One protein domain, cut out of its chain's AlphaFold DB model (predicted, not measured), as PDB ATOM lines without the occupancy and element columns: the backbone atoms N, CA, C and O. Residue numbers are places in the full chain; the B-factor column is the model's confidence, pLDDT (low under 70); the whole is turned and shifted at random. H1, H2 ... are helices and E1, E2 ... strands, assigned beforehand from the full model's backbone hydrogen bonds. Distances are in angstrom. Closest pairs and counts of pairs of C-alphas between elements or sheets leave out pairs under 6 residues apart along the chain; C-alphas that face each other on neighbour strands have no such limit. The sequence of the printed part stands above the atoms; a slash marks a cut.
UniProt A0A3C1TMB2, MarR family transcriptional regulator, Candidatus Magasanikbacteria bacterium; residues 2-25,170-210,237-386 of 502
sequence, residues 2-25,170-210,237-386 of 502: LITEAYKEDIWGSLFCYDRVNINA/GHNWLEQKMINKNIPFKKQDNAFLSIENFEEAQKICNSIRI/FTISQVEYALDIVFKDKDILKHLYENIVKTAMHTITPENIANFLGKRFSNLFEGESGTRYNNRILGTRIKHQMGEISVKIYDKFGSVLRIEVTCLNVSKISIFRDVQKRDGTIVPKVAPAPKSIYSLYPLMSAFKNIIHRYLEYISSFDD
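What this domain is: This is residues 2 to 25, 170 to 210 and 237 to 386 of the 502 residues of the protein "MarR family transcriptional regulator" of Candidatus Magasanikbacteria bacterium (UniProt A0A3C1TMB2). A twisted wall of six antiparallel strands, in the order E1, E4, E8, E7, E6, E5, has H4, H5 and H6 over one face as a second layer, with the long H6 slanting over E1, E4 and E8. A small cluster of H2, H3 and the hairpin E2 and E3 sits by the E1 edge, the hairpin E9 and E10 reaches out past one end of the sheet, and the short H1 only grazes it. The printed part has 215 residues with six named helices and ten named strands, in the order H1 E1 H2 E2 E3 H3 E4 H4 H5 E5 E6 E7 E8 E9 E10 H6, and its class is mixed. It is compact, with a radius of gyration of the C-alphas of 18.0 A, and spans 60 by 48 by 29 A.

How they stand to each other: The edge strand E1, residues 11 to 25, is antiparallel to E4, residues 237 to 250, with N 17 and O 245 within hydrogen-bond range at 3.0 A. E4 bends by 64 degrees at residue 240. Its other antiparallel neighbour is E8, residues 323 to 330, with N 244 and O 328 at 2.9 A. E5, residues 292 to 299, E6, residues 302 to 309, E7, residues 312 to 319, and E8 form a meander, each strand the antiparallel neighbour of the one before; N 295 and O 306, N 307 and O 314, and N 327 and O 315 are each 2.8 A apart. H6, residues 360 to 382, with a kink of 41 degrees near residue 367, has a height over the sheet of 8.1 A and runs slantwise to the strands, at 40 degrees to E1 on the local plane. H5, residues 273 to 279, lies over E6 on the same face as H6, at a height of 8.2 A, and runs across the strands. H6 touches H5 with residues 373 to 377 alone, at a steep tilt of 60 degrees, opposite ways; the closest C-alphas, of Phe 279 and Tyr 377, are 5.4 A apart. H4, residues 253 to 270, lies over E7 and, only just, with 3 C-alphas, over E8; it runs along the strands, at 19 degrees to E7 on the local plane. H4 and H6 are close but not clearly touching, about perpendicular at 86 degrees, with the C-alphas of Ile 263 and Ile 381 closest at 6.6 A. H2, residues 170 to 180, stands at the sheet's level; the closest C-alphas of E1 and H2, Tyr 18 and Gly 170, are 4.5 A apart. H3, residues 198 to 206, is on the sheet too and touches H2 at a steep tilt of 64 degrees, opposite ways, with the C-alphas of Leu 174 and Cys 205 closest at 6.8 A. E2, residues 185 to 188, and E3, residues 191 to 195, form a hairpin, with N 186 and O 194 at 2.9 A. E9, residues 337 to 343, and E10, residues 349 to 355, form another, with N 340 and O 352 at 3.0 A; the closest C-alphas of E9 and H6, Ile 338 and Pro 365, are 7.1 A apart. H1, residues 3 to 6, is close to H6 but not clearly touching, with the C-alphas of Ile 3 and Ser 382 closest at 5.4 A. Every O i to N i+4 pair is within hydrogen-bond range in H2, H3 and H5, against 13 of 14 in H4 and 15 of 19 in H6; H1 is too short for such a pair.

Where its parts are: From first to last C-alpha E1 measures 39.9 A, E4 37.2 A, H6 32.8 A and H4 25.4 A. E1 begins at C-alpha 11, (178.425, 122.894, 165.833), and H6 ends at C-alpha 382, (190.306, 131.731, 163.880).

The domain as a whole: The C-alphas of Asp 254 and Asp 346 are the two farthest apart, 60.8 A. Residues 26 to 169 and 211 to 236 are not printed; the gaps between C-alphas are 18.4 A and 11.2 A. The link from H5 to E5, residues 280 to 291, is long. The mean pLDDT of the printed part is 87.2, and 31 residues are under 70, among them 283 to 302.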
ATOM      1  N   LEU A   2     190.059 126.651 160.868       89.62
ATOM      2  CA  LEU A   2     188.925 127.572 161.022       89.62
ATOM      3  C   LEU A   2     188.115 127.224 162.275       89.62
ATOM      4  O   LEU A   2     188.062 126.058 162.653       89.62
ATOM      5  N   ILE A   3     187.408 128.188 162.875       90.81
ATOM      6  CA  ILE A   3     186.463 127.929 163.982       90.81
ATOM      7  C   ILE A   3     185.468 126.814 163.613       90.81
ATOM      8  O   ILE A   3     185.189 125.936 164.422       90.81
ATOM      9  N   THR A   4     184.979 126.793 162.370       93.06
ATOM     10  CA  THR A   4     184.058 125.754 161.876       93.06
ATOM     11  C   THR A   4     184.667 124.353 161.830       93.06
ATOM     12  O   THR A   4     183.935 123.370 161.847       93.06
ATOM     13  N   GLU A   5     185.994 124.251 161.750       91.81
ATOM     14  CA  GLU A   5     186.731 122.985 161.776       91.81
ATOM     15  C   GLU A   5     187.122 122.615 163.211       91.81
ATOM     16  O   GLU A   5     186.942 121.474 163.626       91.81
ATOM     17  N   ALA A   6     187.609 123.596 163.980       88.81
ATOM     18  CA  ALA A   6     188.061 123.434 165.357       88.81
ATOM     19  C   ALA A   6     186.943 122.963 166.294       88.81
ATOM     20  O   ALA A   6     187.178 122.114 167.148       88.81
ATOM     21  N   TYR A   7     185.731 123.484 166.093       91.50
ATOM     22  CA  TYR A   7     184.547 123.187 166.901       91.50
ATOM     23  C   TYR A   7     183.522 122.347 166.133       91.50
ATOM     24  O   TYR A   7     182.326 122.426 166.404       91.50
ATOM     25  N   LYS A   8     183.954 121.555 165.141       93.62
ATOM     26  CA  LYS A   8     183.049 120.764 164.289       93.62
ATOM     27  C   LYS A   8     182.074 119.903 165.103       93.62
ATOM     28  O   LYS A   8     180.893 119.836 164.776       93.62
ATOM     29  N   GLU A   9     182.557 119.285 166.180       93.62
ATOM     30  CA  GLU A   9     181.738 118.438 167.055       93.62
ATOM     31  C   GLU A   9     180.768 119.242 167.937       93.62
ATOM     32  O   GLU A   9     179.741 118.709 168.357       93.62
ATOM     33  N   ASP A  10     181.027 120.533 168.144       93.69
ATOM     34  CA  ASP A  10     180.212 121.446 168.954       93.69
ATOM     35  C   ASP A  10     179.237 122.285 168.109       93.69
ATOM     36  O   ASP A  10     178.469 123.076 168.655       93.69
ATOM     37  N   ILE A  11     179.237 122.122 166.782       95.81
ATOM     38  CA  ILE A  11     178.425 122.894 165.833       95.81
ATOM     39  C   ILE A  11     177.332 121.998 165.227       95.81
ATOM     40  O   ILE A  11     177.592 120.879 164.789       95.81
ATOM     41  N   TRP A  12     176.087 122.480 165.194       95.31
ATOM     42  CA  TRP A  12     174.986 121.834 164.466       95.31
ATOM     43  C   TRP A  12     175.133 121.987 162.953       95.31
ATOM     44  O   TRP A  12     174.854 121.061 162.199       95.31
ATOM     45  N   GLY A  13     175.570 123.163 162.515       96.00
ATOM     46  CA  GLY A  13     175.824 123.465 161.117       96.00
ATOM     47  C   GLY A  13     176.148 124.937 160.911       96.00
ATOM     48  O   GLY A  13     176.143 125.741 161.851       96.00
ATOM     49  N   SER A  14     176.434 125.287 159.662       96.69
ATOM     50  CA  SER A  14     176.647 126.667 159.247       96.69
ATOM     51  C   SER A  14     175.808 127.015 158.021       96.69
ATOM     52  O   SER A  14     175.465 126.149 157.216       96.69
ATOM     53  N   LEU A  15     175.431 128.288 157.902       97.31
ATOM     54  CA  LEU A  15     174.541 128.764 156.849       97.31
ATOM     55  C   LEU A  15     174.942 130.162 156.381       97.31
ATOM     56  O   LEU A  15     174.907 131.122 157.148       97.31
ATOM     57  N   PHE A  16     175.236 130.292 155.092       97.56
ATOM     58  CA  PHE A  16     175.298 131.574 154.408       97.56
ATOM     59  C   PHE A  16     173.931 131.964 153.846       97.56
ATOM     60  O   PHE A  16     173.340 131.207 153.069       97.56
ATOM     61  N   CYS A  17     173.472 133.174 154.160       96.69
ATOM     62  CA  CYS A  17     172.199 133.710 153.684       96.69
ATOM     63  C   CYS A  17     172.246 135.242 153.568       96.69
ATOM     64  O   CYS A  17     172.973 135.913 154.302       96.69
ATOM     65  N   TYR A  18     171.444 135.814 152.666       96.88
ATOM     66  CA  TYR A  18     171.113 137.238 152.758       96.88
ATOM     67  C   TYR A  18     170.356 137.506 154.063       96.88
ATOM     68  O   TYR A  18     169.507 136.707 154.440       96.88
ATOM     69  N   ASP A  19     170.639 138.628 154.722       95.00
ATOM     70  CA  ASP A  19     169.873 139.092 155.886       95.00
ATOM     71  C   ASP A  19     168.971 140.255 155.454       95.00
ATOM     72  O   ASP A  19     167.890 140.027 154.926       95.00
ATOM     73  N   ARG A  20     169.409 141.512 155.548       95.75
ATOM     74  CA  ARG A  20     168.657 142.675 155.045       95.75
ATOM     75  C   ARG A  20     168.929 142.960 153.571       95.75
ATOM     76  O   ARG A  20     170.070 143.210 153.197       95.75
ATOM     77  N   VAL A  21     167.880 143.071 152.758       97.50
ATOM     78  CA  VAL A  21     167.980 143.544 151.368       97.50
ATOM     79  C   VAL A  21     167.043 144.732 151.164       97.50
ATOM     80  O   VAL A  21     165.826 144.577 151.173       97.50
ATOM     81  N   ASN A  22     167.616 145.926 150.986       97.75
ATOM     82  CA  ASN A  22     166.898 147.154 150.652       97.75
ATOM     83  C   ASN A  22     167.092 147.485 149.170       97.75
ATOM     84  O   ASN A  22     168.220 147.592 148.672       97.75
ATOM     85  N   ILE A  23     165.981 147.700 148.478       98.31
ATOM     86  CA  ILE A  23     165.923 147.931 147.040       98.31
ATOM     87  C   ILE A  23     165.168 149.229 146.799       98.31
ATOM     88  O   ILE A  23     164.039 149.389 147.243       98.31
ATOM     89  N   ASN A  24     165.776 150.162 146.075       97.62
ATOM     90  CA  ASN A  24     165.060 151.306 145.535       97.62
ATOM     91  C   ASN A  24     164.416 150.912 144.207       97.62
ATOM     92  O   ASN A  24     165.103 150.354 143.348       97.62
ATOM     93  N   ALA A  25     163.158 151.285 144.014       97.56
ATOM     94  CA  ALA A  25     162.497 151.260 142.723       97.56
ATOM     95  C   ALA A  25     162.286 152.698 142.237       97.56
ATOM     96  O   ALA A  25     161.713 153.532 142.942       97.56
ATOM     97  N   GLY A 170     166.307 137.963 153.882       95.12
ATOM     98  CA  GLY A 170     166.682 136.717 153.212       95.12
ATOM     99  C   GLY A 170     166.481 135.467 154.078       95.12
ATOM    100  O   GLY A 170     166.106 134.429 153.537       95.12
ATOM    101  N   HIS A 171     166.606 135.556 155.407       94.88
ATOM    102  CA  HIS A 171     166.241 134.458 156.311       94.88
ATOM    103  C   HIS A 171     164.731 134.192 156.303       94.88
ATOM    104  O   HIS A 171     164.334 133.035 156.388       94.88
ATOM    105  N   ASN A 172     163.883 135.218 156.155       93.31
ATOM    106  CA  ASN A 172     162.431 135.024 155.995       93.31
ATOM    107  C   ASN A 172     162.093 134.382 154.640       93.31
ATOM    108  O   ASN A 172     161.233 133.509 154.565       93.31
ATOM    109  N   TRP A 173     162.799 134.762 153.574       94.38
ATOM    110  CA  TRP A 173     162.681 134.093 152.277       94.38
ATOM    111  C   TRP A 173     163.100 132.614 152.362       94.38
ATOM    112  O   TRP A 173     162.390 131.738 151.862       94.38
ATOM    113  N   LEU A 174     164.216 132.311 153.038       95.69
ATOM    114  CA  LEU A 174     164.670 130.933 153.243       95.69
ATOM    115  C   LEU A 174     163.661 130.131 154.070       95.69
ATOM    116  O   LEU A 174     163.365 128.993 153.723       95.69
ATOM    117  N   GLU A 175     163.105 130.731 155.124       93.94
ATOM    118  CA  GLU A 175     162.042 130.142 155.941       93.94
ATOM    119  C   GLU A 175     160.863 129.686 155.071       93.94
ATOM    120  O   GLU A 175     160.493 128.515 155.113       93.94
ATOM    121  N   GLN A 176     160.343 130.560 154.200       90.75
ATOM    122  CA  GLN A 176     159.253 130.204 153.282       90.75
ATOM    123  C   GLN A 176     159.646 129.065 152.331       90.75
ATOM    124  O   GLN A 176     158.847 128.168 152.050       90.75
ATOM    125  N   LYS A 177     160.887 129.045 151.833       93.12
ATOM    126  CA  LYS A 177     161.371 127.952 150.974       93.12
ATOM    127  C   LYS A 177     161.513 126.625 151.722       93.12
ATOM    128  O   LYS A 177     161.204 125.590 151.137       93.12
ATOM    129  N   MET A 178     161.945 126.645 152.982       94.75
ATOM    130  CA  MET A 178     162.063 125.446 153.818       94.75
ATOM    131  C   MET A 178     160.696 124.893 154.220       94.75
ATOM    132  O   MET A 178     160.507 123.684 154.123       94.75
ATOM    133  N   ILE A 179     159.725 125.757 154.548       91.50
ATOM    134  CA  ILE A 179     158.327 125.356 154.791       91.50
ATOM    135  C   ILE A 179     157.772 124.616 153.568       91.50
ATOM    136  O   ILE A 179     157.288 123.498 153.691       91.50
ATOM    137  N   ASN A 180     157.923 125.186 152.367       90.12
ATOM    138  CA  ASN A 180     157.436 124.562 151.130       90.12
ATOM    139  C   ASN A 180     158.136 123.233 150.785       90.12
ATOM    140  O   ASN A 180     157.585 122.427 150.040       90.12
ATOM    141  N   LYS A 181     159.355 123.016 151.289       94.00
ATOM    142  CA  LYS A 181     160.114 121.769 151.120       94.00
ATOM    143  C   LYS A 181     159.966 120.802 152.301       94.00
ATOM    144  O   LYS A 181     160.621 119.766 152.287       94.00
ATOM    145  N   ASN A 182     159.132 121.124 153.292       95.56
ATOM    146  CA  ASN A 182     158.965 120.356 154.527       95.56
ATOM    147  C   ASN A 182     160.288 120.082 155.265       95.56
ATOM    148  O   ASN A 182     160.463 119.006 155.823       95.56
ATOM    149  N   ILE A 183     161.221 121.042 155.263       96.50
ATOM    150  CA  ILE A 183     162.473 120.947 156.030       96.50
ATOM    151  C   ILE A 183     162.204 121.520 157.429       96.50
ATOM    152  O   ILE A 183     161.964 122.726 157.533       96.50
ATOM    153  N   PRO A 184     162.245 120.718 158.508       96.88
ATOM    154  CA  PRO A 184     162.068 121.203 159.868       96.88
ATOM    155  C   PRO A 184     163.213 122.124 160.297       96.88
ATOM    156  O   PRO A 184     164.395 121.872 160.043       96.88
ATOM    157  N   PHE A 185     162.862 123.189 161.008       96.19
ATOM    158  CA  PHE A 185     163.815 124.120 161.597       96.19
ATOM    159  C   PHE A 185     163.246 124.717 162.883       96.19
ATOM    160  O   PHE A 185     162.033 124.760 163.095       96.19
ATOM    161  N   LYS A 186     164.130 125.239 163.733       94.38
ATOM    162  CA  LYS A 186     163.763 126.095 164.861       94.38
ATOM    163  C   LYS A 186     164.340 127.478 164.629       94.38
ATOM    164  O   LYS A 186     165.550 127.632 164.471       94.38
ATOM    165  N   LYS A 187     163.483 128.492 164.637       91.50
ATOM    166  CA  LYS A 187     163.870 129.887 164.424       91.50
ATOM    167  C   LYS A 187     163.521 130.725 165.647       91.50
ATOM    168  O   LYS A 187     162.495 130.507 166.287       91.50
ATOM    169  N   GLN A 188     164.371 131.694 165.954       88.25
ATOM    170  CA  GLN A 188     164.083 132.763 166.900       88.25
ATOM    171  C   GLN A 188     164.443 134.088 166.230       88.25
ATOM    172  O   GLN A 188     165.587 134.274 165.812       88.25
ATOM    173  N   ASP A 189     163.472 135.000 166.104       84.94
ATOM    174  CA  ASP A 189     163.625 136.232 165.313       84.94
ATOM    175  C   ASP A 189     164.088 135.906 163.869       84.94
ATOM    176  O   ASP A 189     163.422 135.124 163.190       84.94
ATOM    177  N   ASN A 190     165.225 136.428 163.393       86.06
ATOM    178  CA  ASN A 190     165.819 136.098 162.090       86.06
ATOM    179  C   ASN A 190     167.009 135.109 162.180       86.06
ATOM    180  O   ASN A 190     167.819 135.044 161.256       86.06
ATOM    181  N   ALA A 191     167.162 134.365 163.283       90.88
ATOM    182  CA  ALA A 191     168.226 133.368 163.446       90.88
ATOM    183  C   ALA A 191     167.668 131.941 163.498       90.88
ATOM    184  O   ALA A 191     166.755 131.648 164.274       90.88
ATOM    185  N   PHE A 192     168.249 131.049 162.696       95.06
ATOM    186  CA  PHE A 192     167.972 129.616 162.764       95.06
ATOM    187  C   PHE A 192     168.831 128.987 163.866       95.06
ATOM    188  O   PHE A 192     170.055 129.033 163.804       95.06
ATOM    189  N   LEU A 193     168.177 128.433 164.885       93.69
ATOM    190  CA  LEU A 193     168.808 127.746 166.018       93.69
ATOM    191  C   LEU A 193     169.039 126.259 165.739       93.69
ATOM    192  O   LEU A 193     169.865 125.625 166.383       93.69
ATOM    193  N   SER A 194     168.279 125.693 164.807       94.31
ATOM    194  CA  SER A 194     168.513 124.370 164.240       94.31
ATOM    195  C   SER A 194     167.832 124.278 162.880       94.31
ATOM    196  O   SER A 194     166.795 124.905 162.648       94.31
ATOM    197  N   ILE A 195     168.420 123.492 161.989       96.75
ATOM    198  CA  ILE A 195     167.857 123.105 160.697       96.75
ATOM    199  C   ILE A 195     168.151 121.614 160.566       96.75
ATOM    200  O   ILE A 195     169.285 121.209 160.814       96.75
ATOM    201  N   GLU A 196     167.154 120.804 160.214       96.44
ATOM    202  CA  GLU A 196     167.343 119.353 160.064       96.44
ATOM    203  C   GLU A 196     168.440 119.030 159.039       96.44
ATOM    204  O   GLU A 196     169.287 118.173 159.272       96.44
ATOM    205  N   ASN A 197     168.461 119.770 157.926       96.06
ATOM    206  CA  ASN A 197     169.453 119.619 156.873       96.06
ATOM    207  C   ASN A 197     170.036 120.981 156.454       96.06
ATOM    208  O   ASN A 197     169.479 121.696 155.616       96.06
ATOM    209  N   PHE A 198     171.181 121.335 157.043       96.75
ATOM    210  CA  PHE A 198     171.909 122.566 156.714       96.75
ATOM    211  C   PHE A 198     172.420 122.589 155.268       96.75
ATOM    212  O   PHE A 198     172.448 123.656 154.654       96.75
ATOM    213  N   GLU A 199     172.786 121.442 154.692       96.56
ATOM    214  CA  GLU A 199     173.272 121.377 153.310       96.56
ATOM    215  C   GLU A 199     172.167 121.736 152.312       96.56
ATOM    216  O   GLU A 199     172.378 122.547 151.408       96.56
ATOM    217  N   GLU A 200     170.963 121.194 152.501       97.12
ATOM    218  CA  GLU A 200     169.800 121.530 151.678       97.12
ATOM    219  C   GLU A 200     169.384 122.994 151.856       97.12
ATOM    220  O   GLU A 200     169.148 123.687 150.862       97.12
ATOM    221  N   ALA A 201     169.379 123.517 153.085       97.44
ATOM    222  CA  ALA A 201     169.140 124.942 153.324       97.44
ATOM    223  C   ALA A 201     170.176 125.825 152.604       97.44
ATOM    224  O   ALA A 201     169.823 126.815 151.955       97.44
ATOM    225  N   GLN A 202     171.452 125.431 152.625       97.56
ATOM    226  CA  GLN A 202     172.507 126.147 151.918       97.56
ATOM    227  C   GLN A 202     172.333 126.088 150.393       97.56
ATOM    228  O   GLN A 202     172.570 127.100 149.720       97.56
ATOM    229  N   LYS A 203     171.898 124.947 149.834       97.06
ATOM    230  CA  LYS A 203     171.559 124.816 148.403       97.06
ATOM    231  C   LYS A 203     170.424 125.760 148.018       97.06
ATOM    232  O   LYS A 203     170.534 126.434 146.994       97.06
ATOM    233  N   ILE A 204     169.386 125.876 148.851       96.00
ATOM    234  CA  ILE A 204     168.285 126.823 148.628       96.00
ATOM    235  C   ILE A 204     168.829 128.252 148.548       96.00
ATOM    236  O   ILE A 204     168.600 128.914 147.536       96.00
ATOM    237  N   CYS A 205     169.616 128.696 149.535       95.56
ATOM    238  CA  CYS A 205     170.253 130.019 149.521       95.56
ATOM    239  C   CYS A 205     171.077 130.275 148.254       95.56
ATOM    240  O   CYS A 205     170.976 131.345 147.657       95.56
ATOM    241  N   ASN A 206     171.870 129.290 147.825       94.75
ATOM    242  CA  ASN A 206     172.708 129.393 146.626       94.75
ATOM    243  C   ASN A 206     171.893 129.447 145.321       94.75
ATOM    244  O   ASN A 206     172.401 129.925 144.311       94.75
ATOM    245  N   SER A 207     170.645 128.978 145.336       91.56
ATOM    246  CA  SER A 207     169.766 128.881 144.162       91.56
ATOM    247  C   SER A 207     168.820 130.076 143.973       91.56
ATOM    248  O   SER A 207     167.825 129.970 143.254       91.56
ATOM    249  N   ILE A 208     169.087 131.217 144.622       89.06
ATOM    250  CA  ILE A 208     168.222 132.397 144.514       89.06
ATOM    251  C   ILE A 208     168.079 132.860 143.055       89.06
ATOM    252  O   ILE A 208     169.048 133.197 142.372       89.06
ATOM    253  N   ARG A 209     166.834 132.907 142.574       92.25
ATOM    254  CA  ARG A 209     166.493 133.356 141.223       92.25
ATOM    255  C   ARG A 209     166.112 134.831 141.234       92.25
ATOM    256  O   ARG A 209     165.017 135.201 141.651       92.25
ATOM    257  N   ILE A 210     167.010 135.681 140.737       94.81
ATOM    258  CA  ILE A 210     166.766 137.129 140.662       94.81
ATOM    259  C   ILE A 210     165.589 137.516 139.740       94.81
ATOM    260  O   ILE A 210     164.882 138.458 140.094       94.81
ATOM    261  N   PHE A 237     165.081 148.693 139.380       97.69
ATOM    262  CA  PHE A 237     165.404 148.217 140.726       97.69
ATOM    263  C   PHE A 237     166.902 148.276 141.013       97.69
ATOM    264  O   PHE A 237     167.720 147.664 140.317       97.69
ATOM    265  N   THR A 238     167.265 148.984 142.081       97.31
ATOM    266  CA  THR A 238     168.659 149.154 142.504       97.31
ATOM    267  C   THR A 238     168.853 148.830 143.975       97.31
ATOM    268  O   THR A 238     168.063 149.229 144.824       97.31
ATOM    269  N   ILE A 239     169.936 148.132 144.295       98.12
ATOM    270  CA  ILE A 239     170.323 147.779 145.658       98.12
ATOM    271  C   ILE A 239     170.796 149.051 146.367       98.12
ATOM    272  O   ILE A 239     171.767 149.687 145.945       98.12
ATOM    273  N   SER A 240     170.107 149.428 147.444       96.19
ATOM    274  CA  SER A 240     170.470 150.572 148.288       96.19
ATOM    275  C   SER A 240     171.210 150.156 149.549       96.19
ATOM    276  O   SER A 240     172.048 150.900 150.044       96.19
ATOM    277  N   GLN A 241     170.932 148.957 150.047       97.38
ATOM    278  CA  GLN A 241     171.699 148.306 151.096       97.38
ATOM    279  C   GLN A 241     171.493 146.803 150.984       97.38
ATOM    280  O   GLN A 241     170.388 146.339 150.709       97.38
ATOM    281  N   VAL A 242     172.546 146.043 151.241       98.00
ATOM    282  CA  VAL A 242     172.469 144.589 151.327       98.00
ATOM    283  C   VAL A 242     173.335 144.087 152.474       98.00
ATOM    284  O   VAL A 242     174.445 144.577 152.689       98.00
ATOM    285  N   GLU A 243     172.812 143.128 153.225       97.94
ATOM    286  CA  GLU A 243     173.505 142.401 154.278       97.94
ATOM    287  C   GLU A 243     173.567 140.916 153.918       97.94
ATOM    288  O   GLU A 243     172.584 140.342 153.446       97.94
ATOM    289  N   TYR A 244     174.728 140.299 154.121       97.88
ATOM    290  CA  TYR A 244     174.964 138.880 153.870       97.88
ATOM    291  C   TYR A 244     175.673 138.280 155.076       97.88
ATOM    292  O   TYR A 244     176.694 138.812 155.511       97.88
ATOM    293  N   ALA A 245     175.119 137.208 155.626       97.12
ATOM    294  CA  ALA A 245     175.539 136.640 156.895       97.12
ATOM    295  C   ALA A 245     176.001 135.191 156.741       97.12
ATOM    296  O   ALA A 245     175.477 134.452 155.908       97.12
ATOM    297  N   LEU A 246     176.967 134.809 157.571       97.94
ATOM    298  CA  LEU A 246     177.283 133.439 157.946       97.94
ATOM    299  C   LEU A 246     176.818 133.227 159.381       97.94
ATOM    300  O   LEU A 246     177.314 133.896 160.288       97.94
ATOM    301  N   ASP A 247     175.912 132.280 159.564       97.44
ATOM    302  CA  ASP A 247     175.490 131.782 160.864       97.44
ATOM    303  C   ASP A 247     176.224 130.485 161.168       97.44
ATOM    304  O   ASP A 247     176.140 129.544 160.384       97.44
ATOM    305  N   ILE A 248     176.931 130.428 162.295       97.44
ATOM    306  CA  ILE A 248     177.521 129.199 162.834       97.44
ATOM    307  C   ILE A 248     176.745 128.845 164.098       97.44
ATOM    308  O   ILE A 248     176.765 129.597 165.074       97.44
ATOM    309  N   VAL A 249     176.029 127.726 164.062       96.94
ATOM    310  CA  VAL A 249     175.079 127.343 165.110       96.94
ATOM    311  C   VAL A 249     175.742 126.363 166.070       96.94
ATOM    312  O   VAL A 249     176.022 125.227 165.696       96.94
ATOM    313  N   PHE A 250     175.982 126.789 167.306       95.88
ATOM    314  CA  PHE A 250     176.595 125.971 168.351       95.88
ATOM    315  C   PHE A 250     175.549 125.122 169.084       95.88
ATOM    316  O   PHE A 250     174.413 125.545 169.307       95.88
ATOM    317  N   LYS A 251     175.955 123.912 169.474       93.94
ATOM    318  CA  LYS A 251     175.171 122.980 170.296       93.94
ATOM    319  C   LYS A 251     175.090 123.455 171.746       93.94
ATOM    320  O   LYS A 251     174.033 123.347 172.361       93.94
ATOM    321  N   ASP A 252     176.194 124.005 172.254       90.31
ATOM    322  CA  ASP A 252     176.342 124.500 173.621       90.31
ATOM    323  C   ASP A 252     176.604 126.014 173.632       90.31
ATOM    324  O   ASP A 252     177.477 126.532 172.927       90.31
ATOM    325  N   LYS A 253     175.833 126.726 174.457       90.81
ATOM    326  CA  LYS A 253     175.932 128.177 174.615       90.81
ATOM    327  C   LYS A 253     177.185 128.598 175.369       90.81
ATOM    328  O   LYS A 253     177.731 129.658 175.068       90.81
ATOM    329  N   ASP A 254     177.646 127.796 176.326       87.69
ATOM    330  CA  ASP A 254     178.807 128.150 177.142       87.69
ATOM    331  C   ASP A 254     180.092 128.093 176.309       87.69
ATOM    332  O   ASP A 254     180.942 128.979 176.418       87.69
ATOM    333  N   ILE A 255     180.188 127.136 175.379       88.94
ATOM    334  CA  ILE A 255     181.292 127.061 174.410       88.94
ATOM    335  C   ILE A 255     181.356 128.339 173.566       88.94
ATOM    336  O   ILE A 255     182.405 128.984 173.502       88.94
ATOM    337  N   LEU A 256     180.234 128.742 172.958       91.38
ATOM    338  CA  LEU A 256     180.188 129.966 172.159       91.38
ATOM    339  C   LEU A 256     180.497 131.203 173.008       91.38
ATOM    340  O   LEU A 256     181.222 132.085 172.554       91.38
ATOM    341  N   LYS A 257     179.979 131.274 174.234       87.81
ATOM    342  CA  LYS A 257     180.235 132.391 175.142       87.81
ATOM    343  C   LYS A 257     181.733 132.571 175.396       87.81
ATOM    344  O   LYS A 257     182.246 133.668 175.193       87.81
ATOM    345  N   HIS A 258     182.443 131.508 175.775       86.19
ATOM    346  CA  HIS A 258     183.883 131.574 176.039       86.19
ATOM    347  C   HIS A 258     184.695 131.920 174.787       86.19
ATOM    348  O   HIS A 258     185.546 132.814 174.832       86.19
ATOM    349  N   LEU A 259     184.385 131.273 173.658       88.62
ATOM    350  CA  LEU A 259     185.010 131.574 172.372       88.62
ATOM    351  C   LEU A 259     184.807 133.048 171.997       88.62
ATOM    352  O   LEU A 259     185.757 133.748 171.646       88.62
ATOM    353  N   TYR A 260     183.574 133.541 172.092       89.00
ATOM    354  CA  TYR A 260     183.240 134.891 171.667       89.00
ATOM    355  C   TYR A 260     183.825 135.959 172.596       89.00
ATOM    356  O   TYR A 260     184.352 136.959 172.110       89.00
ATOM    357  N   GLU A 261     183.838 135.738 173.914       85.00
ATOM    358  CA  GLU A 261     184.534 136.617 174.861       85.00
ATOM    359  C   GLU A 261     186.026 136.751 174.529       85.00
ATOM    360  O   GLU A 261     186.582 137.853 174.602       85.00
ATOM    361  N   ASN A 262     186.677 135.653 174.140       83.50
ATOM    362  CA  ASN A 262     188.074 135.674 173.727       83.50
ATOM    363  C   ASN A 262     188.282 136.411 172.397       83.50
ATOM    364  O   ASN A 262     189.171 137.261 172.299       83.50
ATOM    365  N   ILE A 263     187.431 136.142 171.397       87.62
ATOM    366  CA  ILE A 263     187.445 136.875 170.123       87.62
ATOM    367  C   ILE A 263     187.322 138.370 170.397       87.62
ATOM    368  O   ILE A 263     188.086 139.153 169.841       87.62
ATOM    369  N   VAL A 264     186.405 138.771 171.281       84.19
ATOM    370  CA  VAL A 264     186.173 140.178 171.597       84.19
ATOM    371  C   VAL A 264     187.403 140.833 172.214       84.19
ATOM    372  O   VAL A 264     187.852 141.867 171.717       84.19
ATOM    373  N   LYS A 265     187.971 140.223 173.261       81.25
ATOM    374  CA  LYS A 265     189.167 140.739 173.944       81.25
ATOM    375  C   LYS A 265     190.337 140.871 172.970       81.25
ATOM    376  O   LYS A 265     190.946 141.932 172.884       81.25
ATOM    377  N   THR A 266     190.604 139.831 172.186       80.25
ATOM    378  CA  THR A 266     191.740 139.809 171.259       80.25
ATOM    379  C   THR A 266     191.547 140.789 170.101       80.25
ATOM    380  O   THR A 266     192.443 141.581 169.803       80.25
ATOM    381  N   ALA A 267     190.361 140.816 169.486       79.38
ATOM    382  CA  ALA A 267     190.046 141.700 168.364       79.38
ATOM    383  C   ALA A 267     190.148 143.188 168.728       79.38
ATOM    384  O   ALA A 267     190.585 143.990 167.901       79.38
ATOM    385  N   MET A 268     189.771 143.567 169.954       73.00
ATOM    386  CA  MET A 268     189.852 144.957 170.417       73.00
ATOM    387  C   MET A 268     191.287 145.490 170.499       73.00
ATOM    388  O   MET A 268     191.483 146.690 170.324       73.00
ATOM    389  N   HIS A 269     192.275 144.626 170.746       69.25
ATOM    390  CA  HIS A 269     193.674 145.031 170.912       69.25
ATOM    391  C   HIS A 269     194.540 144.814 169.664       69.25
ATOM    392  O   HIS A 269     195.586 145.444 169.542       69.25
ATOM    393  N   THR A 270     194.126 143.936 168.746       68.38
ATOM    394  CA  THR A 270     194.970 143.488 167.623       68.38
ATOM    395  C   THR A 270     194.556 144.047 166.264       68.38
ATOM    396  O   THR A 270     195.399 144.158 165.375       68.38
ATOM    397  N   ILE A 271     193.281 144.413 166.075       74.69
ATOM    398  CA  ILE A 271     192.778 144.804 164.754       74.69
ATOM    399  C   ILE A 271     193.164 146.243 164.424       74.69
ATOM    400  O   ILE A 271     192.677 147.200 165.027       74.69
ATOM    401  N   THR A 272     193.974 146.384 163.380       66.06
ATOM    402  CA  THR A 272     194.388 147.666 162.803       66.06
ATOM    403  C   THR A 272     193.533 148.043 161.580       66.06
ATOM    404  O   THR A 272     192.876 147.179 160.987       66.06
ATOM    405  N   PRO A 273     193.555 149.312 161.126       67.94
ATOM    406  CA  PRO A 273     192.912 149.717 159.872       67.94
ATOM    407  C   PRO A 273     193.369 148.924 158.634       67.94
ATOM    408  O   PRO A 273     192.571 148.709 157.720       67.94
ATOM    409  N   GLU A 274     194.617 148.451 158.608       65.12
ATOM    410  CA  GLU A 274     195.137 147.605 157.528       65.12
ATOM    411  C   GLU A 274     194.456 146.229 157.517       65.12
ATOM    412  O   GLU A 274     194.036 145.744 156.464       65.12
ATOM    413  N   ASN A 275     194.238 145.633 158.697       66.19
ATOM    414  CA  ASN A 275     193.465 144.396 158.809       66.19
ATOM    415  C   ASN A 275     192.028 144.596 158.296       66.19
ATOM    416  O   ASN A 275     191.539 143.778 157.518       66.19
ATOM    417  N   ILE A 276     191.382 145.717 158.647       73.38
ATOM    418  CA  ILE A 276     190.032 146.059 158.162       73.38
ATOM    419  C   ILE A 276     189.997 146.124 156.629       73.38
ATOM    420  O   ILE A 276     189.087 145.563 156.011       73.38
ATOM    421  N   ALA A 277     190.984 146.770 156.003       64.88
ATOM    422  CA  ALA A 277     191.073 146.844 154.549       64.88
ATOM    423  C   ALA A 277     191.190 145.441 153.924       64.88
ATOM    424  O   ALA A 277     190.425 145.108 153.014       64.88
ATOM    425  N   ASN A 278     192.057 144.588 154.479       69.19
ATOM    426  CA  ASN A 278     192.239 143.210 154.022       69.19
ATOM    427  C   ASN A 278     190.947 142.382 154.121       69.19
ATOM    428  O   ASN A 278     190.552 141.730 153.147       69.19
ATOM    429  N   PHE A 279     190.217 142.457 155.240       77.81
ATOM    430  CA  PHE A 279     188.930 141.763 155.391       77.81
ATOM    431  C   PHE A 279     187.958 142.172 154.284       77.81
ATOM    432  O   PHE A 279     187.397 141.331 153.578       77.81
ATOM    433  N   LEU A 280     187.830 143.478 154.053       73.69
ATOM    434  CA  LEU A 280     186.874 144.057 153.113       73.69
ATOM    435  C   LEU A 280     187.324 143.992 151.641       73.69
ATOM    436  O   LEU A 280     186.610 144.486 150.765       73.69
ATOM    437  N   GLY A 281     188.472 143.369 151.346       67.38
ATOM    438  CA  GLY A 281     189.008 143.257 149.985       67.38
ATOM    439  C   GLY A 281     189.421 144.613 149.406       67.38
ATOM    440  O   GLY A 281     189.245 144.876 148.215       67.38
ATOM    441  N   LYS A 282     189.898 145.508 150.272       72.12
ATOM    442  CA  LYS A 282     190.350 146.862 149.957       72.12
ATOM    443  C   LYS A 282     191.859 146.953 150.111       72.12
ATOM    444  O   LYS A 282     192.453 146.264 150.930       72.12
ATOM    445  N   ARG A 283     192.472 147.844 149.334       58.16
ATOM    446  CA  ARG A 283     193.859 148.251 149.563       58.16
ATOM    447  C   ARG A 283     193.862 149.357 150.607       58.16
ATOM    448  O   ARG A 283     193.131 150.335 150.449       58.16
ATOM    449  N   PHE A 284     194.664 149.190 151.652       49.66
ATOM    450  CA  PHE A 284     194.961 150.279 152.569       49.66
ATOM    451  C   PHE A 284     195.836 151.307 151.842       49.66
ATOM    452  O   PHE A 284     196.763 150.949 151.116       49.66
ATOM    453  N   SER A 285     195.503 152.585 151.978       49.00
ATOM    454  CA  SER A 285     196.284 153.693 151.437       49.00
ATOM    455  C   SER A 285     196.254 154.821 152.452       49.00
ATOM    456  O   SER A 285     195.180 155.160 152.944       49.00
ATOM    457  N   ASN A 286     197.404 155.442 152.710       50.00
ATOM    458  CA  ASN A 286     197.488 156.635 153.558       50.00
ATOM    459  C   ASN A 286     196.715 157.830 152.967       50.00
ATOM    460  O   ASN A 286     196.471 158.803 153.666       50.00
ATOM    461  N   LEU A 287     196.309 157.744 151.692       48.88
ATOM    462  CA  LEU A 287     195.461 158.711 150.990       48.88
ATOM    463  C   LEU A 287     193.959 158.374 151.091       48.88
ATOM    464  O   LEU A 287     193.144 158.971 150.391       48.88
ATOM    465  N   PHE A 288     193.563 157.370 151.880       52.47
ATOM    466  CA  PHE A 288     192.152 157.033 152.054       52.47
ATOM    467  C   PHE A 288     191.443 158.103 152.899       52.47
ATOM    468  O   PHE A 288     191.597 158.145 154.112       52.47
ATOM    469  N   GLU A 289     190.623 158.931 152.251       48.84
ATOM    470  CA  GLU A 289     189.866 160.028 152.885       48.84
ATOM    471  C   GLU A 289     188.554 159.581 153.569       48.84
ATOM    472  O   GLU A 289     187.790 160.406 154.068       48.84
ATOM    473  N   GLY A 290     188.236 158.282 153.565       57.53
ATOM    474  CA  GLY A 290     187.011 157.751 154.169       57.53
ATOM    475  C   GLY A 290     187.170 157.359 155.642       57.53
ATOM    476  O   GLY A 290     188.270 157.106 156.126       57.53
ATOM    477  N   GLU A 291     186.051 157.208 156.356       63.47
ATOM    478  CA  GLU A 291     186.079 156.649 157.713       63.47
ATOM    479  C   GLU A 291     186.470 155.159 157.686       63.47
ATOM    480  O   GLU A 291     185.843 154.343 156.994       63.47
ATOM    481  N   SER A 292     187.485 154.804 158.476       60.50
ATOM    482  CA  SER A 292     187.853 153.427 158.813       60.50
ATOM    483  C   SER A 292     187.917 153.280 160.327       60.50
ATOM    484  O   SER A 292     188.484 154.133 161.010       60.50
ATOM    485  N   GLY A 293     187.329 152.219 160.873       57.69
ATOM    486  CA  GLY A 293     187.401 152.004 162.313       57.69
ATOM    487  C   GLY A 293     186.663 150.782 162.831       57.69
ATOM    488  O   GLY A 293     185.808 150.190 162.163       57.69
ATOM    489  N   THR A 294     186.994 150.444 164.074       67.12
ATOM    490  CA  THR A 294     186.358 149.390 164.863       67.12
ATOM    491  C   THR A 294     185.427 150.026 165.888       67.12
ATOM    492  O   THR A 294     185.826 150.919 166.630       67.12
ATOM    493  N   ARG A 295     184.172 149.572 165.948       67.69
ATOM    494  CA  ARG A 295     183.221 149.954 167.001       67.69
ATOM    495  C   ARG A 295     182.852 148.732 167.828       67.69
ATOM    496  O   ARG A 295     182.352 147.749 167.279       67.69
ATOM    497  N   TYR A 296     183.053 148.845 169.136       60.94
ATOM    498  CA  TYR A 296     182.575 147.899 170.136       60.94
ATOM    499  C   TYR A 296     181.300 148.442 170.788       60.94
ATOM    500  O   TYR A 296     181.237 149.603 171.192       60.94
ATOM    501  N   ASN A 297     180.264 147.610 170.877       61.72
ATOM    502  CA  ASN A 297     179.017 147.961 171.548       61.72
ATOM    503  C   ASN A 297     178.625 146.844 172.515       61.72
ATOM    504  O   ASN A 297     178.375 145.727 172.066       61.72
ATOM    505  N   ASN A 298     178.487 147.173 173.800       49.19
ATOM    506  CA  ASN A 298     177.845 146.298 174.777       49.19
ATOM    507  C   ASN A 298     176.326 146.558 174.765       49.19
ATOM    508  O   ASN A 298     175.901 147.715 174.827       49.19
ATOM    509  N   ARG A 299     175.504 145.520 174.590       54.78
ATOM    510  CA  ARG A 299     174.037 145.620 174.495       54.78
ATOM    511  C   ARG A 299     173.394 144.514 175.325       54.78
ATOM    512  O   ARG A 299     173.989 143.466 175.523       54.78
ATOM    513  N   ILE A 300     172.126 144.707 175.694       45.69
ATOM    514  CA  ILE A 300     171.301 143.683 176.365       45.69
ATOM    515  C   ILE A 300     171.267 142.364 175.562       45.69
ATOM    516  O   ILE A 300     171.153 141.290 176.135       45.69
ATOM    517  N   LEU A 301     171.397 142.445 174.232       45.25
ATOM    518  CA  LEU A 301     171.348 141.315 173.296       45.25
ATOM    519  C   LEU A 301     172.720 140.692 172.968       45.25
ATOM    520  O   LEU A 301     172.775 139.869 172.062       45.25
ATOM    521  N   GLY A 302     173.799 141.109 173.639       58.91
ATOM    522  CA  GLY A 302     175.162 140.622 173.395       58.91
ATOM    523  C   GLY A 302     176.152 141.730 173.031       58.91
ATOM    524  O   GLY A 302     175.785 142.894 172.803       58.91
ATOM    525  N   THR A 303     177.433 141.374 172.981       72.81
ATOM    526  CA  THR A 303     178.492 142.283 172.532       72.81
ATOM    527  C   THR A 303     178.610 142.206 171.013       72.81
ATOM    528  O   THR A 303     178.368 141.171 170.401       72.81
ATOM    529  N   ARG A 304     178.945 143.318 170.356       84.44
ATOM    530  CA  ARG A 304     179.107 143.361 168.895       84.44
ATOM    531  C   ARG A 304     180.375 144.097 168.525       84.44
ATOM    532  O   ARG A 304     180.537 145.258 168.915       84.44
ATOM    533  N   ILE A 305     181.172 143.477 167.663       86.50
ATOM    534  CA  ILE A 305     182.293 144.127 166.992       86.50
ATOM    535  C   ILE A 305     181.887 144.451 165.561       86.50
ATOM    536  O   ILE A 305     181.362 143.609 164.837       86.50
ATOM    537  N   LYS A 306     182.093 145.705 165.157       89.50
ATOM    538  CA  LYS A 306     181.884 146.175 163.784       89.50
ATOM    539  C   LYS A 306     183.173 146.788 163.258       89.50
ATOM    540  O   LYS A 306     183.643 147.764 163.832       89.50
ATOM    541  N   HIS A 307     183.643 146.296 162.120       86.06
ATOM    542  CA  HIS A 307     184.714 146.900 161.337       86.06
ATOM    543  C   HIS A 307     184.116 147.536 160.090       86.06
ATOM    544  O   HIS A 307     183.382 146.879 159.353       86.06
ATOM    545  N   GLN A 308     184.387 148.813 159.858       87.88
ATOM    546  CA  GLN A 308     183.836 149.553 158.727       87.88
ATOM    547  C   GLN A 308     184.947 150.254 157.958       87.88
ATOM    548  O   GLN A 308     185.861 150.793 158.572       87.88
ATOM    549  N   MET A 309     184.825 150.270 156.631       77.94
ATOM    550  CA  MET A 309     185.624 151.097 155.733       77.94
ATOM    551  C   MET A 309     184.701 151.667 154.652       77.94
ATOM    552  O   MET A 309     184.226 150.941 153.771       77.94
ATOM    553  N   GLY A 310     184.402 152.965 154.750       87.81
ATOM    554  CA  GLY A 310     183.418 153.623 153.888       87.81
ATOM    555  C   GLY A 310     182.036 152.961 153.967       87.81
ATOM    556  O   GLY A 310     181.463 152.796 155.045       87.81
ATOM    557  N   GLU A 311     181.493 152.568 152.815       91.75
ATOM    558  CA  GLU A 311     180.150 151.992 152.662       91.75
ATOM    559  C   GLU A 311     180.081 150.470 152.858       91.75
ATOM    560  O   GLU A 311     179.035 149.866 152.603       91.75
ATOM    561  N   ILE A 312     181.175 149.831 153.282       93.00
ATOM    562  CA  ILE A 312     181.228 148.390 153.548       93.00
ATOM    563  C   ILE A 312     181.652 148.171 154.999       93.00
ATOM    564  O   ILE A 312     182.566 148.820 155.506       93.00
ATOM    565  N   SER A 313     180.991 147.245 155.682       93.88
ATOM    566  CA  SER A 313     181.392 146.813 157.019       93.88
ATOM    567  C   SER A 313     181.217 145.318 157.197       93.88
ATOM    568  O   SER A 313     180.306 144.750 156.604       93.88
ATOM    569  N   VAL A 314     182.028 144.715 158.057       93.31
ATOM    570  CA  VAL A 314     181.831 143.360 158.578       93.31
ATOM    571  C   VAL A 314     181.590 143.445 160.082       93.31
ATOM    572  O   VAL A 314     182.176 144.284 160.771       93.31
ATOM    573  N   LYS A 315     180.670 142.634 160.592       93.44
ATOM    574  CA  LYS A 315     180.304 142.582 162.006       93.44
ATOM    575  C   LYS A 315     180.328 141.148 162.484       93.44
ATOM    576  O   LYS A 315     179.950 140.259 161.730       93.44
ATOM    577  N   ILE A 316     180.682 140.963 163.746       93.75
ATOM    578  CA  ILE A 316     180.520 139.700 164.452       93.75
ATOM    579  C   ILE A 316     179.814 139.930 165.775       93.75
ATOM    580  O   ILE A 316     180.003 140.969 166.420       93.75
ATOM    581  N   TYR A 317     178.932 139.000 166.108       92.44
ATOM    582  CA  TYR A 317     178.197 138.978 167.360       92.44
ATOM    583  C   TYR A 317     177.653 137.584 167.646       92.44
ATOM    584  O   TYR A 317     177.351 136.824 166.721       92.44
ATOM    585  N   ASP A 318     177.507 137.265 168.927       90.62
ATOM    586  CA  ASP A 318     176.699 136.140 169.353       90.62
ATOM    587  C   ASP A 318     175.218 136.543 169.311       90.62
ATOM    588  O   ASP A 318     174.807 137.612 169.763       90.62
ATOM    589  N   LYS A 319     174.386 135.697 168.709       88.12
ATOM    590  CA  LYS A 319     172.939 135.875 168.656       88.12
ATOM    591  C   LYS A 319     172.286 134.811 169.531       88.12
ATOM    592  O   LYS A 319     172.445 133.609 169.315       88.12
ATOM    593  N   PHE A 320     171.585 135.277 170.568       86.31
ATOM    594  CA  PHE A 320     170.930 134.450 171.595       86.31
ATOM    595  C   PHE A 320     171.872 133.467 172.322       86.31
ATOM    596  O   PHE A 320     171.417 132.437 172.835       86.31
ATOM    597  N   GLY A 321     173.177 133.761 172.326       85.62
ATOM    598  CA  GLY A 321     174.229 132.917 172.893       85.62
ATOM    599  C   GLY A 321     174.421 131.564 172.204       85.62
ATOM    600  O   GLY A 321     175.106 130.720 172.754       85.62
ATOM    601  N   SER A 322     173.806 131.317 171.039       90.44
ATOM    602  CA  SER A 322     173.884 130.011 170.341       90.44
ATOM    603  C   SER A 322     174.294 130.108 168.873       90.44
ATOM    604  O   SER A 322     174.683 129.106 168.285       90.44
ATOM    605  N   VAL A 323     174.243 131.298 168.273       94.94
ATOM    606  CA  VAL A 323     174.639 131.505 166.877       94.94
ATOM    607  C   VAL A 323     175.748 132.545 166.815       94.94
ATOM    608  O   VAL A 323     175.521 133.696 167.179       94.94
ATOM    609  N   LEU A 324     176.932 132.172 166.334       95.50
ATOM    610  CA  LEU A 324     177.970 133.137 165.974       95.50
ATOM    611  C   LEU A 324     177.656 133.666 164.574       95.50
ATOM    612  O   LEU A 324     177.777 132.927 163.595       95.50
ATOM    613  N   ARG A 325     177.232 134.929 164.477       96.25
ATOM    614  CA  ARG A 325     176.886 135.557 163.197       96.25
ATOM    615  C   ARG A 325     178.011 136.467 162.736       96.25
ATOM    616  O   ARG A 325     178.353 137.422 163.431       96.25
ATOM    617  N   ILE A 326     178.528 136.210 161.537       96.56
ATOM    618  CA  ILE A 326     179.428 137.117 160.817       96.56
ATOM    619  C   ILE A 326     178.657 137.722 159.650       96.56
ATOM    620  O   ILE A 326     178.246 137.017 158.737       96.56
ATOM    621  N   GLU A 327     178.461 139.034 159.663       96.62
ATOM    622  CA  GLU A 327     177.588 139.744 158.731       96.62
ATOM    623  C   GLU A 327     178.356 140.837 157.994       96.62
ATOM    624  O   GLU A 327     178.942 141.730 158.606       96.62
ATOM    625  N   VAL A 328     178.301 140.813 156.666       97.31
ATOM    626  CA  VAL A 328     178.762 141.913 155.821       97.31
ATOM    627  C   VAL A 328     177.585 142.816 155.514       97.31
ATOM    628  O   VAL A 328     176.569 142.351 155.019       97.31
ATOM    629  N   THR A 329     177.730 144.115 155.749       97.38
ATOM    630  CA  THR A 329     176.801 145.155 155.295       97.38
ATOM    631  C   THR A 329     177.453 145.964 154.186       97.38
ATOM    632  O   THR A 329     178.560 146.472 154.362       97.38
ATOM    633  N   CYS A 330     176.748 146.149 153.075       96.88
ATOM    634  CA  CYS A 330     177.155 147.005 151.971       96.88
ATOM    635  C   CYS A 330     176.058 148.034 151.676       96.88
ATOM    636  O   CYS A 330     174.967 147.676 151.238       96.88
ATOM    637  N   LEU A 331     176.350 149.316 151.910       96.31
ATOM    638  CA  LEU A 331     175.460 150.448 151.608       96.31
ATOM    639  C   LEU A 331     175.607 150.934 150.159       96.31
ATOM    640  O   LEU A 331     174.801 151.714 149.663       96.31
ATOM    641  N   ASN A 332     176.661 150.505 149.463       95.19
ATOM    642  CA  ASN A 332     176.857 150.824 148.058       95.19
ATOM    643  C   ASN A 332     177.623 149.705 147.347       95.19
ATOM    644  O   ASN A 332     178.854 149.641 147.399       95.19
ATOM    645  N   VAL A 333     176.890 148.853 146.629       95.62
ATOM    646  CA  VAL A 333     177.455 147.679 145.947       95.62
ATOM    647  C   VAL A 333     178.484 148.036 144.877       95.62
ATOM    648  O   VAL A 333     179.381 147.241 144.624       95.62
ATOM    649  N   SER A 334     178.456 149.255 144.321       94.38
ATOM    650  CA  SER A 334     179.465 149.693 143.345       94.38
ATOM    651  C   SER A 334     180.857 149.866 143.956       94.38
ATOM    652  O   SER A 334     181.824 150.105 143.239       94.38
ATOM    653  N   LYS A 335     180.985 149.782 145.285       91.19
ATOM    654  CA  LYS A 335     182.284 149.723 145.955       91.19
ATOM    655  C   LYS A 335     182.881 148.317 145.921       91.19
ATOM    656  O   LYS A 335     184.062 148.184 146.214       91.19
ATOM    657  N   ILE A 336     182.128 147.284 145.563       90.00
ATOM    658  CA  ILE A 336     182.632 145.918 145.416       90.00
ATOM    659  C   ILE A 336     182.939 145.678 143.943       90.00
ATOM    660  O   ILE A 336     182.145 146.031 143.074       90.00
ATOM    661  N   SER A 337     184.106 145.099 143.663       88.94
ATOM    662  CA  SER A 337     184.455 144.686 142.304       88.94
ATOM    663  C   SER A 337     184.127 143.213 142.111       88.94
ATOM    664  O   SER A 337     184.442 142.394 142.970       88.94
ATOM    665  N   ILE A 338     183.502 142.893 140.984       90.56
ATOM    666  CA  ILE A 338     183.151 141.533 140.573       90.56
ATOM    667  C   ILE A 338     183.672 141.292 139.158       90.56
ATOM    668  O   ILE A 338     183.818 142.235 138.375       90.56
ATOM    669  N   PHE A 339     183.961 140.036 138.829       89.25
ATOM    670  CA  PHE A 339     184.250 139.649 137.454       89.25
ATOM    671  C   PHE A 339     182.945 139.639 136.656       89.25
ATOM    672  O   PHE A 339     181.991 138.969 137.047       89.25
ATOM    673  N   ARG A 340     182.881 140.436 135.588       89.25
ATOM    674  CA  ARG A 340     181.692 140.566 134.743       89.25
ATOM    675  C   ARG A 340     182.042 141.087 133.359       89.25
ATOM    676  O   ARG A 340     183.079 141.725 133.167       89.25
ATOM    677  N   ASP A 341     181.097 140.933 132.449       91.62
ATOM    678  CA  ASP A 341     181.128 141.604 131.161       91.62
ATOM    679  C   ASP A 341     180.875 143.107 131.318       91.62
ATOM    680  O   ASP A 341     179.991 143.569 132.058       91.62
ATOM    681  N   VAL A 342     181.711 143.895 130.646       90.81
ATOM    682  CA  VAL A 342     181.626 145.352 130.616       90.81
ATOM    683  C   VAL A 342     181.533 145.801 129.169       90.81
ATOM    684  O   VAL A 342     182.489 145.656 128.409       90.81
ATOM    685  N   GLN A 343     180.394 146.394 128.817       91.88
ATOM    686  CA  GLN A 343     180.219 147.062 127.535       91.88
ATOM    687  C   GLN A 343     181.022 148.370 127.519       91.88
ATOM    688  O   GLN A 343     180.906 149.203 128.424       91.88
ATOM    689  N   LYS A 344     181.877 148.532 126.512       90.06
ATOM    690  CA  LYS A 344     182.644 149.750 126.249       90.06
ATOM    691  C   LYS A 344     181.842 150.712 125.369       90.06
ATOM    692  O   LYS A 344     180.835 150.350 124.771       90.06
ATOM    693  N   ARG A 345     182.310 151.964 125.286       87.62
ATOM    694  CA  ARG A 345     181.675 153.017 124.468       87.62
ATOM    695  C   ARG A 345     181.670 152.697 122.969       87.62
ATOM    696  O   ARG A 345     180.785 153.163 122.272       87.62
ATOM    697  N   ASP A 346     182.636 151.909 122.506       90.31
ATOM    698  CA  ASP A 346     182.741 151.421 121.124       90.31
ATOM    699  C   ASP A 346     181.816 150.218 120.831       90.31
ATOM    700  O   ASP A 346     181.865 149.654 119.744       90.31
ATOM    701  N   GLY A 347     180.984 149.809 121.797       90.31
ATOM    702  CA  GLY A 347     180.065 148.678 121.678       90.31
ATOM    703  C   GLY A 347     180.682 147.315 122.002       90.31
ATOM    704  O   GLY A 347     179.938 146.351 122.169       90.31
ATOM    705  N   THR A 348     182.007 147.216 122.163       92.81
ATOM    706  CA  THR A 348     182.668 145.944 122.491       92.81
ATOM    707  C   THR A 348     182.353 145.491 123.917       92.81
ATOM    708  O   THR A 348     182.191 146.304 124.832       92.81
ATOM    709  N   ILE A 349     182.279 144.176 124.128       93.19
ATOM    710  CA  ILE A 349     182.060 143.567 125.444       93.19
ATOM    711  C   ILE A 349     183.371 142.932 125.896       93.19
ATOM    712  O   ILE A 349     183.941 142.108 125.186       93.19
ATOM    713  N   VAL A 350     183.863 143.332 127.072       93.12
ATOM    714  CA  VAL A 350     185.107 142.792 127.635       93.12
ATOM    715  C   VAL A 350     184.854 142.218 129.031       93.12
ATOM    716  O   VAL A 350     184.395 142.968 129.902       93.12
ATOM    717  N   PRO A 351     185.203 140.943 129.281       93.06
ATOM    718  CA  PRO A 351     185.163 140.367 130.617       93.06
ATOM    719  C   PRO A 351     186.309 140.938 131.458       93.06
ATOM    720  O   PRO A 351     187.482 140.839 131.096       93.06
ATOM    721  N   LYS A 352     185.987 141.579 132.585       92.62
ATOM    722  CA  LYS A 352     186.996 142.101 133.518       92.62
ATOM    723  C   LYS A 352     186.465 142.224 134.940       92.62
ATOM    724  O   LYS A 352     185.261 142.248 135.184       92.62
ATOM    725  N   VAL A 353     187.381 142.383 135.892       89.38
ATOM    726  CA  VAL A 353     187.036 142.809 137.252       89.38
ATOM    727  C   VAL A 353     186.651 144.289 137.222       89.38
ATOM    728  O   VAL A 353     187.446 145.143 136.828       89.38
ATOM    729  N   ALA A 354     185.415 144.598 137.604       92.19
ATOM    730  CA  ALA A 354     184.873 145.954 137.584       92.19
ATOM    731  C   ALA A 354     183.873 146.176 138.729       92.19
ATOM    732  O   ALA A 354     183.319 145.205 139.249       92.19
ATOM    733  N   PRO A 355     183.579 147.440 139.096       94.38
ATOM    734  CA  PRO A 355     182.515 147.765 140.038       94.38
ATOM    735  C   PRO A 355     181.203 147.047 139.714       94.38
ATOM    736  O   PRO A 355     180.758 147.043 138.554       94.38
ATOM    737  N   ALA A 356     180.587 146.454 140.737       95.06
ATOM    738  CA  ALA A 356     179.297 145.801 140.607       95.06
ATOM    739  C   ALA A 356     178.228 146.836 140.207       95.06
ATOM    740  O   ALA A 356     178.150 147.914 140.814       95.06
ATOM    741  N   PRO A 357     177.390 146.547 139.195       95.19
ATOM    742  CA  PRO A 357     176.234 147.376 138.887       95.19
ATOM    743  C   PRO A 357     175.322 147.488 140.109       95.19
ATOM    744  O   PRO A 357     175.212 146.554 140.901       95.19
ATOM    745  N   LYS A 358     174.608 148.603 140.257       95.62
ATOM    746  CA  LYS A 358     173.641 148.746 141.358       95.62
ATOM    747  C   LYS A 358     172.358 147.943 141.151       95.62
ATOM    748  O   LYS A 358     171.539 147.901 142.057       95.62
ATOM    749  N   SER A 359     172.165 147.340 139.980       95.75
ATOM    750  CA  SER A 359     170.989 146.528 139.673       95.75
ATOM    751  C   SER A 359     170.832 145.356 140.648       95.75
ATOM    752  O   SER A 359     171.824 144.797 141.117       95.75
ATOM    753  N   ILE A 360     169.589 144.941 140.902       96.94
ATOM    754  CA  ILE A 360     169.276 143.732 141.686       96.94
ATOM    755  C   ILE A 360     169.909 142.460 141.107       96.94
ATOM    756  O   ILE A 360     170.205 141.536 141.859       96.94
ATOM    757  N   TYR A 361     170.208 142.423 139.803       96.19
ATOM    758  CA  TYR A 361     170.920 141.306 139.170       96.19
ATOM    759  C   TYR A 361     172.348 141.119 139.690       96.19
ATOM    760  O   TYR A 361     172.912 140.037 139.551       96.19
ATOM    761  N   SER A 362     172.909 142.123 140.365       96.06
ATOM    762  CA  SER A 362     174.184 141.986 141.061       96.06
ATOM    763  C   SER A 362     174.092 141.176 142.351       96.06
ATOM    764  O   SER A 362     175.139 140.785 142.852       96.06
ATOM    765  N   LEU A 363     172.899 140.900 142.903       95.94
ATOM    766  CA  LEU A 363     172.767 140.090 144.120       95.94
ATOM    767  C   LEU A 363     173.476 138.740 143.934       95.94
ATOM    768  O   LEU A 363     174.437 138.460 144.637       95.94
ATOM    769  N   TYR A 364     173.130 137.971 142.902       93.75
ATOM    770  CA  TYR A 364     173.743 136.659 142.669       93.75
ATOM    771  C   TYR A 364     175.296 136.669 142.651       93.75
ATOM    772  O   TYR A 364     175.902 135.985 143.478       93.75
ATOM    773  N   PRO A 365     175.989 137.476 141.818       92.94
ATOM    774  CA  PRO A 365     177.456 137.515 141.832       92.94
ATOM    775  C   PRO A 365     178.051 138.119 143.117       92.94
ATOM    776  O   PRO A 365     179.166 137.758 143.503       92.94
ATOM    777  N   LEU A 366     177.332 139.003 143.820       95.06
ATOM    778  CA  LEU A 366     177.793 139.561 145.097       95.06
ATOM    779  C   LEU A 366     177.884 138.508 146.206       95.06
ATOM    780  O   LEU A 366     178.694 138.685 147.115       95.06
ATOM    781  N   MET A 367     177.125 137.407 146.131       94.62
ATOM    782  CA  MET A 367     177.210 136.319 147.114       94.62
ATOM    783  C   MET A 367     178.643 135.801 147.261       94.62
ATOM    784  O   MET A 367     179.123 135.633 148.379       94.62
ATOM    785  N   SER A 368     179.351 135.594 146.146       92.19
ATOM    786  CA  SER A 368     180.748 135.141 146.164       92.19
ATOM    787  C   SER A 368     181.666 136.177 146.821       92.19
ATOM    788  O   SER A 368     182.461 135.842 147.698       92.19
ATOM    789  N   ALA A 369     181.502 137.457 146.476       92.06
ATOM    790  CA  ALA A 369     182.292 138.533 147.070       92.06
ATOM    791  C   ALA A 369     182.076 138.641 148.590       92.06
ATOM    792  O   ALA A 369     183.043 138.780 149.341       92.06
ATOM    793  N   PHE A 370     180.827 138.529 149.053       95.81
ATOM    794  CA  PHE A 370     180.506 138.539 150.478       95.81
ATOM    795  C   PHE A 370     181.031 137.306 151.207       95.81
ATOM    796  O   PHE A 370     181.638 137.464 152.264       95.81
ATOM    797  N   LYS A 371     180.884 136.105 150.629       95.25
ATOM    798  CA  LYS A 371     181.487 134.878 151.174       95.25
ATOM    799  C   LYS A 371     182.993 135.046 151.364       95.25
ATOM    800  O   LYS A 371     183.487 134.744 152.438       95.25
ATOM    801  N   ASN A 372     183.696 135.621 150.389       90.56
ATOM    802  CA  ASN A 372     185.140 135.852 150.489       90.56
ATOM    803  C   ASN A 372     185.516 136.854 151.597       90.56
ATOM    804  O   ASN A 372     186.522 136.662 152.271       90.56
ATOM    805  N   ILE A 373     184.727 137.919 151.799       90.00
ATOM    806  CA  ILE A 373     184.932 138.862 152.917       90.00
ATOM    807  C   ILE A 373     184.754 138.145 154.257       90.00
ATOM    808  O   ILE A 373     185.600 138.273 155.139       90.00
ATOM    809  N   ILE A 374     183.671 137.377 154.392       95.25
ATOM    810  CA  ILE A 374     183.391 136.605 155.604       95.25
ATOM    811  C   ILE A 374     184.499 135.586 155.851       95.25
ATOM    812  O   ILE A 374     184.962 135.482 156.978       95.25
ATOM    813  N   HIS A 375     184.955 134.879 154.816       92.25
ATOM    814  CA  HIS A 375     185.988 133.854 154.937       92.25
ATOM    815  C   HIS A 375     187.314 134.441 155.423       92.25
ATOM    816  O   HIS A 375     187.864 133.942 156.394       92.25
ATOM    817  N   ARG A 376     187.778 135.558 154.840       88.75
ATOM    818  CA  ARG A 376     188.996 136.245 155.307       88.75
ATOM    819  C   ARG A 376     188.880 136.715 156.754       88.75
ATOM    820  O   ARG A 376     189.844 136.647 157.510       88.75
ATOM    821  N   TYR A 377     187.710 137.223 157.137       90.69
ATOM    822  CA  TYR A 377     187.485 137.646 158.514       90.69
ATOM    823  C   TYR A 377     187.444 136.450 159.473       90.69
ATOM    824  O   TYR A 377     188.067 136.501 160.529       90.69
ATOM    825  N   LEU A 378     186.772 135.363 159.082       92.56
ATOM    826  CA  LEU A 378     186.707 134.109 159.827       92.56
ATOM    827  C   LEU A 378     188.100 133.495 160.004       92.56
ATOM    828  O   LEU A 378     188.442 133.108 161.113       92.56
ATOM    829  N   GLU A 379     188.913 133.438 158.949       88.00
ATOM    830  CA  GLU A 379     190.311 132.988 158.999       88.00
ATOM    831  C   GLU A 379     191.117 133.779 160.024       88.00
ATOM    832  O   GLU A 379     191.794 133.187 160.861       88.00
ATOM    833  N   TYR A 380     190.997 135.109 159.994       83.12
ATOM    834  CA  TYR A 380     191.726 135.988 160.899       83.12
ATOM    835  C   TYR A 380     191.324 135.782 162.363       83.12
ATOM    836  O   TYR A 380     192.182 135.601 163.217       83.12
ATOM    837  N   ILE A 381     190.027 135.754 162.678       87.62
ATOM    838  CA  ILE A 381     189.597 135.517 164.067       87.62
ATOM    839  C   ILE A 381     189.866 134.076 164.520       87.62
ATOM    840  O   ILE A 381     190.027 133.834 165.710       87.62
ATOM    841  N   SER A 382     189.942 133.123 163.584       86.19
ATOM    842  CA  SER A 382     190.306 131.731 163.880       86.19
ATOM    843  C   SER A 382     191.802 131.563 164.161       86.19
ATOM    844  O   SER A 382     192.204 130.510 164.648       86.19
ATOM    845  N   SER A 383     192.638 132.560 163.844       79.19
ATOM    846  CA  SER A 383     194.059 132.545 164.206       79.19
ATOM    847  C   SER A 383     194.320 133.057 165.619       79.19
ATOM    848  O   SER A 383     195.469 133.050 166.053       79.19
ATOM    849  N   PHE A 384     193.301 133.559 166.320       80.38
ATOM    850  CA  PHE A 384     193.444 133.898 167.728       80.38
ATOM    851  C   PHE A 384     193.622 132.613 168.529       80.38
ATOM    852  O   PHE A 384     192.898 131.640 168.311       80.38
ATOM    853  N   ASP A 385     194.577 132.614 169.458       66.25
ATOM    854  CA  ASP A 385     194.720 131.510 170.399       66.25
ATOM    855  C   ASP A 385     193.388 131.331 171.136       66.25
ATOM    856  O   ASP A 385     192.881 132.286 171.724       66.25
ATOM    857  N   ASP A 386     192.803 130.132 171.092       63.16
ATOM    858  CA  ASP A 386     191.666 129.784 171.939       63.16
ATOM    859  C   ASP A 386     192.189 129.389 173.331       63.16
ATOM    860  O   ASP A 386     192.750 128.300 173.495       63.16
TER     861      ASP A 386